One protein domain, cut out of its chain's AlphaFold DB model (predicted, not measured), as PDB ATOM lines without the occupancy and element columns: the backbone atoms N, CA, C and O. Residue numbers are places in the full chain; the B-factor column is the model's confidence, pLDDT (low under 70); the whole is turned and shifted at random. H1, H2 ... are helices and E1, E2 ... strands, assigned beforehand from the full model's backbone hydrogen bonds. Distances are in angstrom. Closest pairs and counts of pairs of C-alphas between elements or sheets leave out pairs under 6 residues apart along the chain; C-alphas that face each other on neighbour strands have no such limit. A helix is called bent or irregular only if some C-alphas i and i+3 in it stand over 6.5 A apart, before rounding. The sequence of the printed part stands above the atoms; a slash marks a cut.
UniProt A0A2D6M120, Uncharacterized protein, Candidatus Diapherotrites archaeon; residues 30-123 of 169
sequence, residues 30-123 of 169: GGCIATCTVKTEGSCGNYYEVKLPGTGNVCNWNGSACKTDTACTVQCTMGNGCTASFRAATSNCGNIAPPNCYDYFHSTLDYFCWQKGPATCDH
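AT A GLANCE: This is residues 30 to 123 of the 169 residues of an uncharacterized protein of Candidatus Diapherotrites archaeon (UniProt A0A2D6M120). Two small lobes are joined by a long loop: one is a strongly twisted sheet of E1, E2, E3 and E4 with short H1 beside the strands, the other a loop-rich lobe of short strands E5 and E6 with H2. The 94 printed residues hold two named helices and six named strands, in the order E1 H1 E2 E3 E4 E5 H2 E6; the sheet E1 E2 E3 E4 is mixed, E5 and E6 parallel. The class is mixed, helices and strands, with under half of the residues in named elements. The whole is compact, radius of gyration of the C-alphas 13.7 A, spanning 40 by 27 by 20 A.

HOW THE PARTS SIT: Begin at the hairpin of E2, residues 47 to 52, and E3, residues 55 to 61, where N 49 and O 57 are 2.8 A apart. E4, residues 66 to 73, completes a meander, each strand the antiparallel neighbour of the one before, with N 72 and O 56 at 2.7 A; it bends by 68 degrees at residue 70. E1, residues 31 to 33, is parallel to E2, with N 50 and O 33 at 2.9 A. H1, residues 41 to 44, is at the sheet's level, height 1.2 A. Look next at E5, residues 88 to 90, parallel to E6, residues 104 to 106, with N 90 and O 105 at 2.8 A. H2, residues 98 to 103, is irregular, C-alphas 99 and 102 being 7.7 A apart; 0 of 2 O i to N i+4 pairs and 1 of 3 O i to N i+3 pairs are within hydrogen-bond range. E1, H1, E2 and E5, H2, E6 are strand-helix-strand units, parallel neighbour strands with a helix between, both with right-handed crossovers.

IN THESE COORDINATES: Find C-alpha 31 at (343.885, 266.108, 158.233), where E1 begins. E3 runs 20.0 A, E4 19.0 A and E2 15.5 A. E6 ends at C-alpha 106, (346.166, 254.953, 162.361).

THE WHOLE: The C-alphas farthest apart, of Ser 64 and Asn 95, are 40.3 A apart. The printed part has no cut; the link E4 to E5 is long. Mean pLDDT of the printed part is 72.0, with residues 74 to 88 among those under 70.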
ATOM      1  N   GLY A  30     348.385 267.012 156.429       58.81
ATOM      2  CA  GLY A  30     347.075 267.598 156.681       58.81
ATOM      3  C   GLY A  30     346.017 266.547 157.026       58.81
ATOM      4  O   GLY A  30     346.051 265.441 156.498       58.81
ATOM      5  N   GLY A  31     345.065 266.900 157.891       64.00
ATOM      6  CA  GLY A  31     343.885 266.108 158.233       64.00
ATOM      7  C   GLY A  31     342.900 266.028 157.062       64.00
ATOM      8  O   GLY A  31     342.743 266.998 156.320       64.00
ATOM      9  N   CYS A  32     342.194 264.906 156.906       68.94
ATOM     10  CA  CYS A  32     341.128 264.780 155.912       68.94
ATOM     11  C   CYS A  32     339.759 265.095 156.531       68.94
ATOM     12  O   CYS A  32     339.448 264.608 157.618       68.94
ATOM     13  N   ILE A  33     338.958 265.927 155.857       64.06
ATOM     14  CA  ILE A  33     337.621 266.361 156.312       64.06
ATOM     15  C   ILE A  33     336.622 266.388 155.147       64.06
ATOM     16  O   ILE A  33     337.024 266.342 153.980       64.06
ATOM     17  N   ALA A  34     335.322 266.460 155.445       63.44
ATOM     18  CA  ALA A  34     334.281 266.578 154.418       63.44
ATOM     19  C   ALA A  34     333.947 268.031 154.051       63.44
ATOM     20  O   ALA A  34     333.464 268.257 152.939       63.44
ATOM     21  N   THR A  35     334.264 269.019 154.899       72.88
ATOM     22  CA  THR A  35     334.178 270.430 154.524       72.88
ATOM     23  C   THR A  35     335.236 271.336 155.157       72.88
ATOM     24  O   THR A  35     335.506 271.285 156.352       72.88
ATOM     25  N   CYS A  36     335.801 272.264 154.376       75.38
ATOM     26  CA  CYS A  36     336.700 273.292 154.919       75.38
ATOM     27  C   CYS A  36     335.993 274.325 155.824       75.38
ATOM     28  O   CYS A  36     336.657 274.988 156.616       75.38
ATOM     29  N   THR A  37     334.666 274.478 155.733       69.69
ATOM     30  CA  THR A  37     333.930 275.700 156.140       69.69
ATOM     31  C   THR A  37     333.905 276.030 157.643       69.69
ATOM     32  O   THR A  37     333.418 277.088 158.023       69.69
ATOM     33  N   VAL A  38     334.456 275.167 158.495       67.00
ATOM     34  CA  VAL A  38     334.401 275.264 159.970       67.00
ATOM     35  C   VAL A  38     335.781 275.353 160.630       67.00
ATOM     36  O   VAL A  38     335.917 275.293 161.851       67.00
ATOM     37  N   LYS A  39     336.851 275.488 159.837       70.94
ATOM     38  CA  LYS A  39     338.212 275.620 160.377       70.94
ATOM     39  C   LYS A  39     338.586 277.079 160.588       70.94
ATOM     40  O   LYS A  39     338.170 277.956 159.840       70.94
ATOM     41  N   THR A  40     339.402 277.320 161.605       74.31
ATOM     42  CA  THR A  40     339.930 278.643 161.960       74.31
ATOM     43  C   THR A  40     341.187 278.971 161.155       74.31
ATOM     44  O   THR A  40     341.833 278.071 160.623       74.31
ATOM     45  N   GLU A  41     341.588 280.242 161.115       76.56
ATOM     46  CA  GLU A  41     342.804 280.713 160.430       76.56
ATOM     47  C   GLU A  41     344.051 279.875 160.750       76.56
ATOM     48  O   GLU A  41     344.740 279.416 159.843       76.56
ATOM     49  N   GLY A  42     344.290 279.585 162.033       67.88
ATOM     50  CA  GLY A  42     345.458 278.814 162.475       67.88
ATOM     51  C   GLY A  42     345.395 277.311 162.184       67.88
ATOM     52  O   GLY A  42     346.389 276.613 162.367       67.88
ATOM     53  N   SER A  43     344.240 276.792 161.757       66.12
ATOM     54  CA  SER A  43     344.036 275.357 161.532       66.12
ATOM     55  C   SER A  43     343.652 275.003 160.098       66.12
ATOM     56  O   SER A  43     343.858 273.865 159.696       66.12
ATOM     57  N   CYS A  44     343.158 275.957 159.307       72.69
ATOM     58  CA  CYS A  44     342.626 275.731 157.966       72.69
ATOM     59  C   CYS A  44     343.632 275.075 157.006       72.69
ATOM     60  O   CYS A  44     343.305 274.063 156.392       72.69
ATOM     61  N   GLY A  45     344.870 275.579 156.949       71.31
ATOM     62  CA  GLY A  45     345.923 275.041 156.071       71.31
ATOM     63  C   GLY A  45     346.390 273.626 156.430       71.31
ATOM     64  O   GLY A  45     347.094 272.988 155.649       71.31
ATOM     65  N   ASN A  46     345.977 273.114 157.591       70.38
ATOM     66  CA  ASN A  46     346.287 271.759 158.028       70.38
ATOM     67  C   ASN A  46     345.247 270.748 157.550       70.38
ATOM     68  O   ASN A  46     345.304 269.610 157.998       70.38
ATOM     69  N   TYR A  47     344.285 271.121 156.701       73.12
ATOM     70  CA  TYR A  47     343.262 270.199 156.218       73.12
ATOM     71  C   TYR A  47     343.102 270.232 154.700       73.12
ATOM     72  O   TYR A  47     343.448 271.200 154.019       73.12
ATOM     73  N   TYR A  48     342.530 269.162 154.169       76.81
ATOM     74  CA  TYR A  48     342.006 269.123 152.812       76.81
ATOM     75  C   TYR A  48     340.610 268.490 152.810       76.81
ATOM     76  O   TYR A  48     340.310 267.575 153.583       76.81
ATOM     77  N   GLU A  49     339.752 268.993 151.933       77.88
ATOM     78  CA  GLU A  49     338.384 268.524 151.755       77.88
ATOM     79  C   GLU A  49     338.337 267.375 150.752       77.88
ATOM     80  O   GLU A  49     338.842 267.496 149.634       77.88
ATOM     81  N   VAL A  50     337.694 266.269 151.120       74.19
ATOM     82  CA  VAL A  50     337.491 265.118 150.233       74.19
ATOM     83  C   VAL A  50     336.180 265.282 149.465       74.19
ATOM     84  O   VAL A  50     335.107 265.287 150.062       74.19
ATOM     85  N   LYS A  51     336.251 265.367 148.131       69.94
ATOM     86  CA  LYS A  51     335.063 265.467 147.260       69.94
ATOM     87  C   LYS A  51     334.579 264.096 146.789       69.94
ATOM     88  O   LYS A  51     333.387 263.808 146.838       69.94
ATOM     89  N   LEU A  52     335.510 263.262 146.327       64.81
ATOM     90  CA  LEU A  52     335.298 261.878 145.884       64.81
ATOM     91  C   LEU A  52     336.553 261.056 146.230       64.81
ATOM     92  O   LEU A  52     337.617 261.644 146.435       64.81
ATOM     93  N   PRO A  53     336.491 259.712 146.253       62.75
ATOM     94  CA  PRO A  53     337.684 258.884 146.426       62.75
ATOM     95  C   PRO A  53     338.814 259.279 145.462       62.75
ATOM     96  O   PRO A  53     338.616 259.326 144.252       62.75
ATOM     97  N   GLY A  54     339.987 259.604 146.014       64.69
ATOM     98  CA  GLY A  54     341.166 260.031 145.250       64.69
ATOM     99  C   GLY A  54     341.171 261.497 144.791       64.69
ATOM    100  O   GLY A  54     342.178 261.950 144.251       64.69
ATOM    101  N   THR A  55     340.109 262.276 145.037       71.75
ATOM    102  CA  THR A  55     340.035 263.698 144.643       71.75
ATOM    103  C   THR A  55     339.544 264.594 145.776       71.75
ATOM    104  O   THR A  55     338.589 264.274 146.491       71.75
ATOM    105  N   GLY A  56     340.165 265.756 145.926       79.19
ATOM    106  CA  GLY A  56     339.811 266.717 146.961       79.19
ATOM    107  C   GLY A  56     340.402 268.082 146.683       79.19
ATOM    108  O   GLY A  56     340.981 268.294 145.623       79.19
ATOM    109  N   ASN A  57     340.242 269.000 147.629       84.25
ATOM    110  CA  ASN A  57     340.751 270.361 147.528       84.25
ATOM    111  C   ASN A  57     341.468 270.747 148.824       84.25
ATOM    112  O   ASN A  57     340.974 270.457 149.913       84.25
ATOM    113  N   VAL A  58     342.595 271.447 148.726       82.19
ATOM    114  CA  VAL A  58     343.279 272.010 149.898       82.19
ATOM    115  C   VAL A  58     342.383 273.061 150.550       82.19
ATOM    116  O   VAL A  58     341.750 273.861 149.851       82.19
ATOM    117  N   CYS A  59     342.330 273.056 151.880       83.12
ATOM    118  CA  CYS A  59     341.664 274.100 152.638       83.12
ATOM    119  C   CYS A  59     342.612 275.291 152.831       83.12
ATOM    120  O   CYS A  59     343.733 275.128 153.309       83.12
ATOM    121  N   ASN A  60     342.162 276.491 152.466       86.56
ATOM    122  CA  ASN A  60     342.924 277.724 152.626       86.56
ATOM    123  C   ASN A  60     342.085 278.824 153.290       86.56
ATOM    124  O   ASN A  60     340.878 278.950 153.054       86.56
ATOM    125  N   TRP A  61     342.731 279.616 154.145       83.94
ATOM    126  CA  TRP A  61     342.092 280.734 154.824       83.94
ATOM    127  C   TRP A  61     342.109 281.952 153.909       83.94
ATOM    128  O   TRP A  61     343.168 282.433 153.519       83.94
ATOM    129  N   ASN A  62     340.934 282.483 153.579       85.12
ATOM    130  CA  ASN A  62     340.822 283.634 152.682       85.12
ATOM    131  C   ASN A  62     340.735 284.988 153.420       85.12
ATOM    132  O   ASN A  62     340.272 285.972 152.844       85.12
ATOM    133  N   GLY A  63     341.093 285.025 154.707       81.38
ATOM    134  CA  GLY A  63     340.982 286.203 155.575       81.38
ATOM    135  C   GLY A  63     339.657 286.323 156.337       81.38
ATOM    136  O   GLY A  63     339.538 287.178 157.207       81.38
ATOM    137  N   SER A  64     338.664 285.478 156.045       83.62
ATOM    138  CA  SER A  64     337.362 285.497 156.740       83.62
ATOM    139  C   SER A  64     336.784 284.112 157.008       83.62
ATOM    140  O   SER A  64     336.082 283.920 157.997       83.62
ATOM    141  N   ALA A  65     337.068 283.147 156.137       83.25
ATOM    142  CA  ALA A  65     336.620 281.777 156.281       83.25
ATOM    143  C   ALA A  65     337.641 280.816 155.676       83.25
ATOM    144  O   ALA A  65     338.399 281.160 154.761       83.25
ATOM    145  N   CYS A  66     337.609 279.580 156.156       82.44
ATOM    146  CA  CYS A  66     338.335 278.489 155.545       82.44
ATOM    147  C   CYS A  66     337.532 277.945 154.359       82.44
ATOM    148  O   CYS A  66     336.367 277.564 154.505       82.44
ATOM    149  N   LYS A  67     338.127 277.951 153.165       85.69
ATOM    150  CA  LYS A  67     337.470 277.525 151.923       85.69
ATOM    151  C   LYS A  67     338.351 276.558 151.153       85.69
ATOM    152  O   LYS A  67     339.560 276.513 151.345       85.69
ATOM    153  N   THR A  68     337.726 275.800 150.262       84.69
ATOM    154  CA  THR A  68     338.475 275.030 149.272       84.69
ATOM    155  C   THR A  68     339.156 275.979 148.292       84.69
ATOM    156  O   THR A  68     338.547 276.953 147.848       84.69
ATOM    157  N   ASP A  69     340.418 275.701 147.984       82.25
ATOM    158  CA  ASP A  69     341.241 276.535 147.107       82.25
ATOM    159  C   ASP A  69     341.679 275.737 145.875       82.25
ATOM    160  O   ASP A  69     341.045 275.786 144.821       82.25
ATOM    161  N   THR A  70     342.721 274.922 146.032       83.00
ATOM    162  CA  THR A  70     343.351 274.203 144.923       83.00
ATOM    163  C   THR A  70     342.956 272.732 144.928       83.00
ATOM    164  O   THR A  70     343.016 272.076 145.970       83.00
ATOM    165  N   ALA A  71     342.583 272.200 143.761       82.62
ATOM    166  CA  ALA A  71     342.333 270.773 143.585       82.62
ATOM    167  C   ALA A  71     343.607 269.964 143.857       82.62
ATOM    168  O   ALA A  71     344.692 270.308 143.386       82.62
ATOM    169  N   CYS A  72     343.465 268.878 144.603       75.25
ATOM    170  CA  CYS A  72     344.554 268.009 144.994       75.25
ATOM    171  C   CYS A  72     344.146 266.533 144.952       75.25
ATOM    172  O   CYS A  72     342.976 266.162 145.114       75.25
ATOM    173  N   THR A  73     345.124 265.667 144.711       75.06
ATOM    174  CA  THR A  73     344.908 264.222 144.779       75.06
ATOM    175  C   THR A  73     344.917 263.796 146.242       75.06
ATOM    176  O   THR A  73     345.915 263.956 146.952       75.06
ATOM    177  N   VAL A  74     343.775 263.281 146.696       69.19
ATOM    178  CA  VAL A  74     343.543 262.926 148.098       69.19
ATOM    179  C   VAL A  74     344.300 261.667 148.455       69.19
ATOM    180  O   VAL A  74     344.097 260.631 147.830       69.19
ATOM    181  N   GLN A  75     345.102 261.745 149.515       59.84
ATOM    182  CA  GLN A  75     345.878 260.604 149.981       59.84
ATOM    183  C   GLN A  75     345.163 259.690 150.967       59.84
ATOM    184  O   GLN A  75     345.672 258.613 151.236       59.84
ATOM    185  N   CYS A  76     343.991 260.080 151.471       58.72
ATOM    186  CA  CYS A  76     343.164 259.271 152.367       58.72
ATOM    187  C   CYS A  76     341.703 259.722 152.384       58.72
ATOM    188  O   CYS A  76     341.430 260.923 152.353       58.72
ATOM    189  N   THR A  77     340.778 258.763 152.497       53.00
ATOM    190  CA  THR A  77     339.334 259.015 152.628       53.00
ATOM    191  C   THR A  77     338.762 258.439 153.919       53.00
ATOM    192  O   THR A  77     339.107 257.329 154.319       53.00
ATOM    193  N   MET A  78     337.857 259.188 154.553       50.69
ATOM    194  CA  MET A  78     337.177 258.801 155.795       50.69
ATOM    195  C   MET A  78     336.321 257.543 155.581       50.69
ATOM    196  O   MET A  78     335.645 257.423 154.561       50.69
ATOM    197  N   GLY A  79     336.347 256.603 156.532       43.50
ATOM    198  CA  GLY A  79     335.494 255.401 156.547       43.50
ATOM    199  C   GLY A  79     335.868 254.285 155.561       43.50
ATOM    200  O   GLY A  79     335.621 253.119 155.849       43.50
ATOM    201  N   ASN A  80     336.518 254.610 154.443       44.88
ATOM    202  CA  ASN A  80     336.961 253.624 153.447       44.88
ATOM    203  C   ASN A  80     338.455 253.287 153.545       44.88
ATOM    204  O   ASN A  80     338.965 252.498 152.746       44.88
ATOM    205  N   GLY A  81     339.164 253.905 154.493       49.38
ATOM    206  CA  GLY A  81     340.617 253.935 154.468       49.38
ATOM    207  C   GLY A  81     341.126 254.551 153.164       49.38
ATOM    208  O   GLY A  81     340.388 255.145 152.373       49.38
ATOM    209  N   CYS A  82     342.422 254.431 152.942       51.31
ATOM    210  CA  CYS A  82     343.076 254.947 151.753       51.31
ATOM    211  C   CYS A  82     343.213 253.745 150.798       51.31
ATOM    212  O   CYS A  82     343.921 252.784 151.093       51.31
ATOM    213  N   THR A  83     342.436 253.723 149.709       41.59
ATOM    214  CA  THR A  83     342.417 252.608 148.742       41.59
ATOM    215  C   THR A  83     343.795 252.423 148.097       41.59
ATOM    216  O   THR A  83     344.620 253.336 148.114       41.59
ATOM    217  N   ALA A  84     344.070 251.215 147.586       40.44
ATOM    218  CA  ALA A  84     345.373 250.816 147.050       40.44
ATOM    219  C   ALA A  84     346.006 251.932 146.199       40.44
ATOM    220  O   ALA A  84     345.341 252.463 145.316       40.44
ATOM    221  N   SER A  85     347.263 252.270 146.516       49.59
ATOM    222  CA  SER A  85     348.056 253.421 146.033       49.59
ATOM    223  C   SER A  85     348.061 254.679 146.906       49.59
ATOM    224  O   SER A  85     348.854 255.567 146.602       49.59
ATOM    225  N   PHE A  86     347.257 254.766 147.976       55.12
ATOM    226  CA  PHE A  86     347.142 256.018 148.726       55.12
ATOM    227  C   PHE A  86     347.850 256.071 150.088       55.12
ATOM    228  O   PHE A  86     348.763 256.877 150.160       55.12
ATOM    229  N   ARG A  87     347.577 255.230 151.101       61.19
ATOM    230  CA  ARG A  87     348.378 255.051 152.353       61.19
ATOM    231  C   ARG A  87     347.936 253.741 153.041       61.19
ATOM    232  O   ARG A  87     346.756 253.408 153.003       61.19
ATOM    233  N   ALA A  88     348.826 252.970 153.656       68.94
ATOM    234  CA  ALA A  88     348.519 251.716 154.344       68.94
ATOM    235  C   ALA A  88     347.963 251.936 155.768       68.94
ATOM    236  O   ALA A  88     348.402 252.806 156.514       68.94
ATOM    237  N   ALA A  89     346.991 251.125 156.183       70.88
ATOM    238  CA  ALA A  89     346.468 251.171 157.548       70.88
ATOM    239  C   ALA A  89     347.459 250.538 158.542       70.88
ATOM    240  O   ALA A  89     348.026 249.479 158.267       70.88
ATOM    241  N   THR A  90     347.635 251.138 159.717       77.94
ATOM    242  CA  THR A  90     348.389 250.562 160.841       77.94
ATOM    243  C   THR A  90     347.680 250.848 162.159       77.94
ATOM    244  O   THR A  90     347.073 251.897 162.325       77.94
ATOM    245  N   SER A  91     347.769 249.946 163.131       81.44
ATOM    246  CA  SER A  91     347.321 250.208 164.505       81.44
ATOM    247  C   SER A  91     348.417 250.829 165.378       81.44
ATOM    248  O   SER A  91     348.180 251.098 166.552       81.44
ATOM    249  N   ASN A  92     349.624 251.017 164.835       86.12
ATOM    250  CA  ASN A  92     350.755 251.581 165.558       86.12
ATOM    251  C   ASN A  92     351.679 252.353 164.607       86.12
ATOM    252  O   ASN A  92     352.483 251.759 163.881       86.12
ATOM    253  N   CYS A  93     351.592 253.684 164.641       82.00
ATOM    254  CA  CYS A  93     352.487 254.550 163.873       82.00
ATOM    255  C   CYS A  93     353.955 254.404 164.298       82.00
ATOM    256  O   CYS A  93     354.829 254.535 163.453       82.00
ATOM    257  N   GLY A  94     354.237 254.060 165.561       84.81
ATOM    258  CA  GLY A  94     355.597 253.889 166.088       84.81
ATOM    259  C   GLY A  94     356.399 252.755 165.447       84.81
ATOM    260  O   GLY A  94     357.623 252.757 165.527       84.81
ATOM    261  N   ASN A  95     355.727 251.814 164.779       87.19
ATOM    262  CA  ASN A  95     356.371 250.710 164.064       87.19
ATOM    263  C   ASN A  95     356.721 251.055 162.607       87.19
ATOM    264  O   ASN A  95     357.272 250.215 161.895       87.19
ATOM    265  N   ILE A  96     356.376 252.258 162.145       86.31
ATOM    266  CA  ILE A  96     356.662 252.706 160.785       86.31
ATOM    267  C   ILE A  96     358.055 253.337 160.745       86.31
ATOM    268  O   ILE A  96     358.460 254.063 161.652       86.31
ATOM    269  N   ALA A  97     358.805 253.041 159.685       84.00
ATOM    270  CA  ALA A  97     360.109 253.646 159.475       84.00
ATOM    271  C   ALA A  97     359.953 255.128 159.063       84.00
ATOM    272  O   ALA A  97     359.089 255.428 158.238       84.00
ATOM    273  N   PRO A  98     360.823 256.039 159.534       75.69
ATOM    274  CA  PRO A  98     360.760 257.482 159.277       75.69
ATOM    275  C   PRO A  98     360.572 257.955 157.828       75.69
ATOM    276  O   PRO A  98     359.854 258.935 157.650       75.69
ATOM    277  N   PRO A  99     361.127 257.312 156.776       77.88
ATOM    278  CA  PRO A  99     360.829 257.755 155.413       77.88
ATOM    279  C   PRO A  99     359.377 257.478 155.001       77.88
ATOM    280  O   PRO A  99     358.857 258.151 154.119       77.88
ATOM    281  N   ASN A 100     358.718 256.529 155.666       76.38
ATOM    282  CA  ASN A 100     357.417 256.008 155.273       76.38
ATOM    283  C   ASN A 100     356.309 256.419 156.247       76.38
ATOM    284  O   ASN A 100     355.200 255.931 156.087       76.38
ATOM    285  N   CYS A 101     356.551 257.270 157.260       75.88
ATOM    286  CA  CYS A 101     355.501 257.657 158.224       75.88
ATOM    287  C   CYS A 101     354.241 258.117 157.496       75.88
ATOM    288  O   CYS A 101     353.133 257.695 157.806       75.88
ATOM    289  N   TYR A 102     354.449 258.946 156.480       71.12
ATOM    290  CA  TYR A 102     353.384 259.499 155.680       71.12
ATOM    291  C   TYR A 102     352.660 258.431 154.876       71.12
ATOM    292  O   TYR A 102     351.474 258.562 154.677       71.12
ATOM    293  N   ASP A 103     353.248 257.304 154.520       72.00
ATOM    294  CA  ASP A 103     352.506 256.289 153.772       72.00
ATOM    295  C   ASP A 103     351.506 255.517 154.637       72.00
ATOM    296  O   ASP A 103     350.903 254.579 154.131       72.00
ATOM    297  N   TYR A 104     351.313 255.873 155.916       72.69
ATOM    298  CA  TYR A 104     350.435 255.154 156.835       72.69
ATOM    299  C   TYR A 104     349.429 256.041 157.584       72.69
ATOM    300  O   TYR A 104     349.654 257.227 157.834       72.69
ATOM    301  N   PHE A 105     348.308 255.436 157.986       73.88
ATOM    302  CA  PHE A 105     347.309 256.046 158.870       73.88
ATOM    303  C   PHE A 105     346.915 255.095 160.008       73.88
ATOM    304  O   PHE A 105     346.954 253.873 159.863       73.88
ATOM    305  N   HIS A 106     346.527 255.663 161.146       74.44
ATOM    306  CA  HIS A 106     346.166 254.953 162.361       74.44
ATOM    307  C   HIS A 106     344.728 254.413 162.290       74.44
ATOM    308  O   HIS A 106     343.773 255.149 162.526       74.44
ATOM    309  N   SER A 107     344.565 253.114 162.046       67.69
ATOM    310  CA  SER A 107     343.277 252.460 161.756       67.69
ATOM    311  C   SER A 107     342.233 252.540 162.871       67.69
ATOM    312  O   SER A 107     341.049 252.371 162.616       67.69
ATOM    313  N   THR A 108     342.671 252.720 164.118       68.19
ATOM    314  CA  THR A 108     341.781 252.726 165.297       68.19
ATOM    315  C   THR A 108     341.383 254.128 165.746       68.19
ATOM    316  O   THR A 108     340.411 254.289 166.471       68.19
ATOM    317  N   LEU A 109     342.179 255.133 165.384       65.06
ATOM    318  CA  LEU A 109     342.033 256.497 165.897       65.06
ATOM    319  C   LEU A 109     341.725 257.495 164.770       65.06
ATOM    320  O   LEU A 109     341.418 258.648 165.052       65.06
ATOM    321  N   ASP A 110     341.826 257.058 163.511       59.66
ATOM    322  CA  ASP A 110     341.682 257.877 162.310       59.66
ATOM    323  C   ASP A 110     342.659 259.070 162.280       59.66
ATOM    324  O   ASP A 110     342.302 260.181 161.910       59.66
ATOM    325  N   TYR A 111     343.924 258.859 162.666       65.94
ATOM    326  CA  TYR A 111     345.002 259.862 162.549       65.94
ATOM    327  C   TYR A 111     345.946 259.521 161.403       65.94
ATOM    328  O   TYR A 111     346.137 258.350 161.084       65.94
ATOM    329  N   PHE A 112     346.624 260.514 160.833       70.44
ATOM    330  CA  PHE A 112     347.800 260.235 160.009       70.44
ATOM    331  C   PHE A 112     348.982 259.826 160.883       70.44
ATOM    332  O   PHE A 112     349.168 260.355 161.979       70.44
ATOM    333  N   CYS A 113     349.814 258.918 160.380       77.06
ATOM    334  CA  CYS A 113     351.141 258.755 160.943       77.06
ATOM    335  C   CYS A 113     352.019 259.910 160.434       77.06
ATOM    336  O   CYS A 113     352.108 260.182 159.236       77.06
ATOM    337  N   TRP A 114     352.639 260.629 161.360       75.12
ATOM    338  CA  TRP A 114     353.479 261.789 161.092       75.12
ATOM    339  C   TRP A 114     354.867 261.565 161.689       75.12
ATOM    340  O   TRP A 114     355.043 260.892 162.705       75.12
ATOM    341  N   GLN A 115     355.886 262.126 161.047       82.19
ATOM    342  CA  GLN A 115     357.258 262.004 161.506       82.19
ATOM    343  C   GLN A 115     357.536 262.925 162.710       82.19
ATOM    344  O   GLN A 115     357.616 264.150 162.592       82.19
ATOM    345  N   LYS A 116     357.727 262.339 163.893       79.69
ATOM    346  CA  LYS A 116     358.062 263.043 165.136       79.69
ATOM    347  C   LYS A 116     359.579 263.177 165.282       79.69
ATOM    348  O   LYS A 116     360.229 262.471 166.043       79.69
ATOM    349  N   GLY A 117     360.161 264.125 164.553       75.88
ATOM    350  CA  GLY A 117     361.616 264.299 164.515       75.88
ATOM    351  C   GLY A 117     362.310 263.268 163.612       75.88
ATOM    352  O   GLY A 117     361.659 262.533 162.879       75.88
ATOM    353  N   PRO A 118     363.648 263.198 163.600       74.25
ATOM    354  CA  PRO A 118     364.379 262.553 162.505       74.25
ATOM    355  C   PRO A 118     364.239 261.025 162.446       74.25
ATOM    356  O   PRO A 118     364.508 260.443 161.401       74.25
ATOM    357  N   ALA A 119     363.827 260.370 163.538       78.31
ATOM    358  CA  ALA A 119     363.958 258.920 163.683       78.31
ATOM    359  C   ALA A 119     362.682 258.180 164.113       78.31
ATOM    360  O   ALA A 119     362.723 256.958 164.233       78.31
ATOM    361  N   THR A 120     361.558 258.866 164.340       84.44
ATOM    362  CA  THR A 120     360.339 258.207 164.829       84.44
ATOM    363  C   THR A 120     359.093 258.673 164.088       84.44
ATOM    364  O   THR A 120     358.942 259.846 163.753       84.44
ATOM    365  N   CYS A 121     358.188 257.732 163.838       84.75
ATOM    366  CA  CYS A 121     356.825 258.007 163.406       84.75
ATOM    367  C   CYS A 121     355.901 257.967 164.628       84.75
ATOM    368  O   CYS A 121     356.045 257.112 165.500       84.75
ATOM    369  N   ASP A 122     354.946 258.884 164.707       82.50
ATOM    370  CA  ASP A 122     353.941 258.935 165.766       82.50
ATOM    371  C   ASP A 122     352.629 259.494 165.188       82.50
ATOM    372  O   ASP A 122     352.593 260.041 164.091       82.50
ATOM    373  N   HIS A 123     351.537 259.342 165.917       73.62
ATOM    374  CA  HIS A 123     350.252 259.979 165.625       73.62
ATOM    375  C   HIS A 123     350.040 261.235 166.485       73.62
ATOM    376  O   HIS A 123     349.214 262.086 166.162       73.62
TER     377      HIS A 123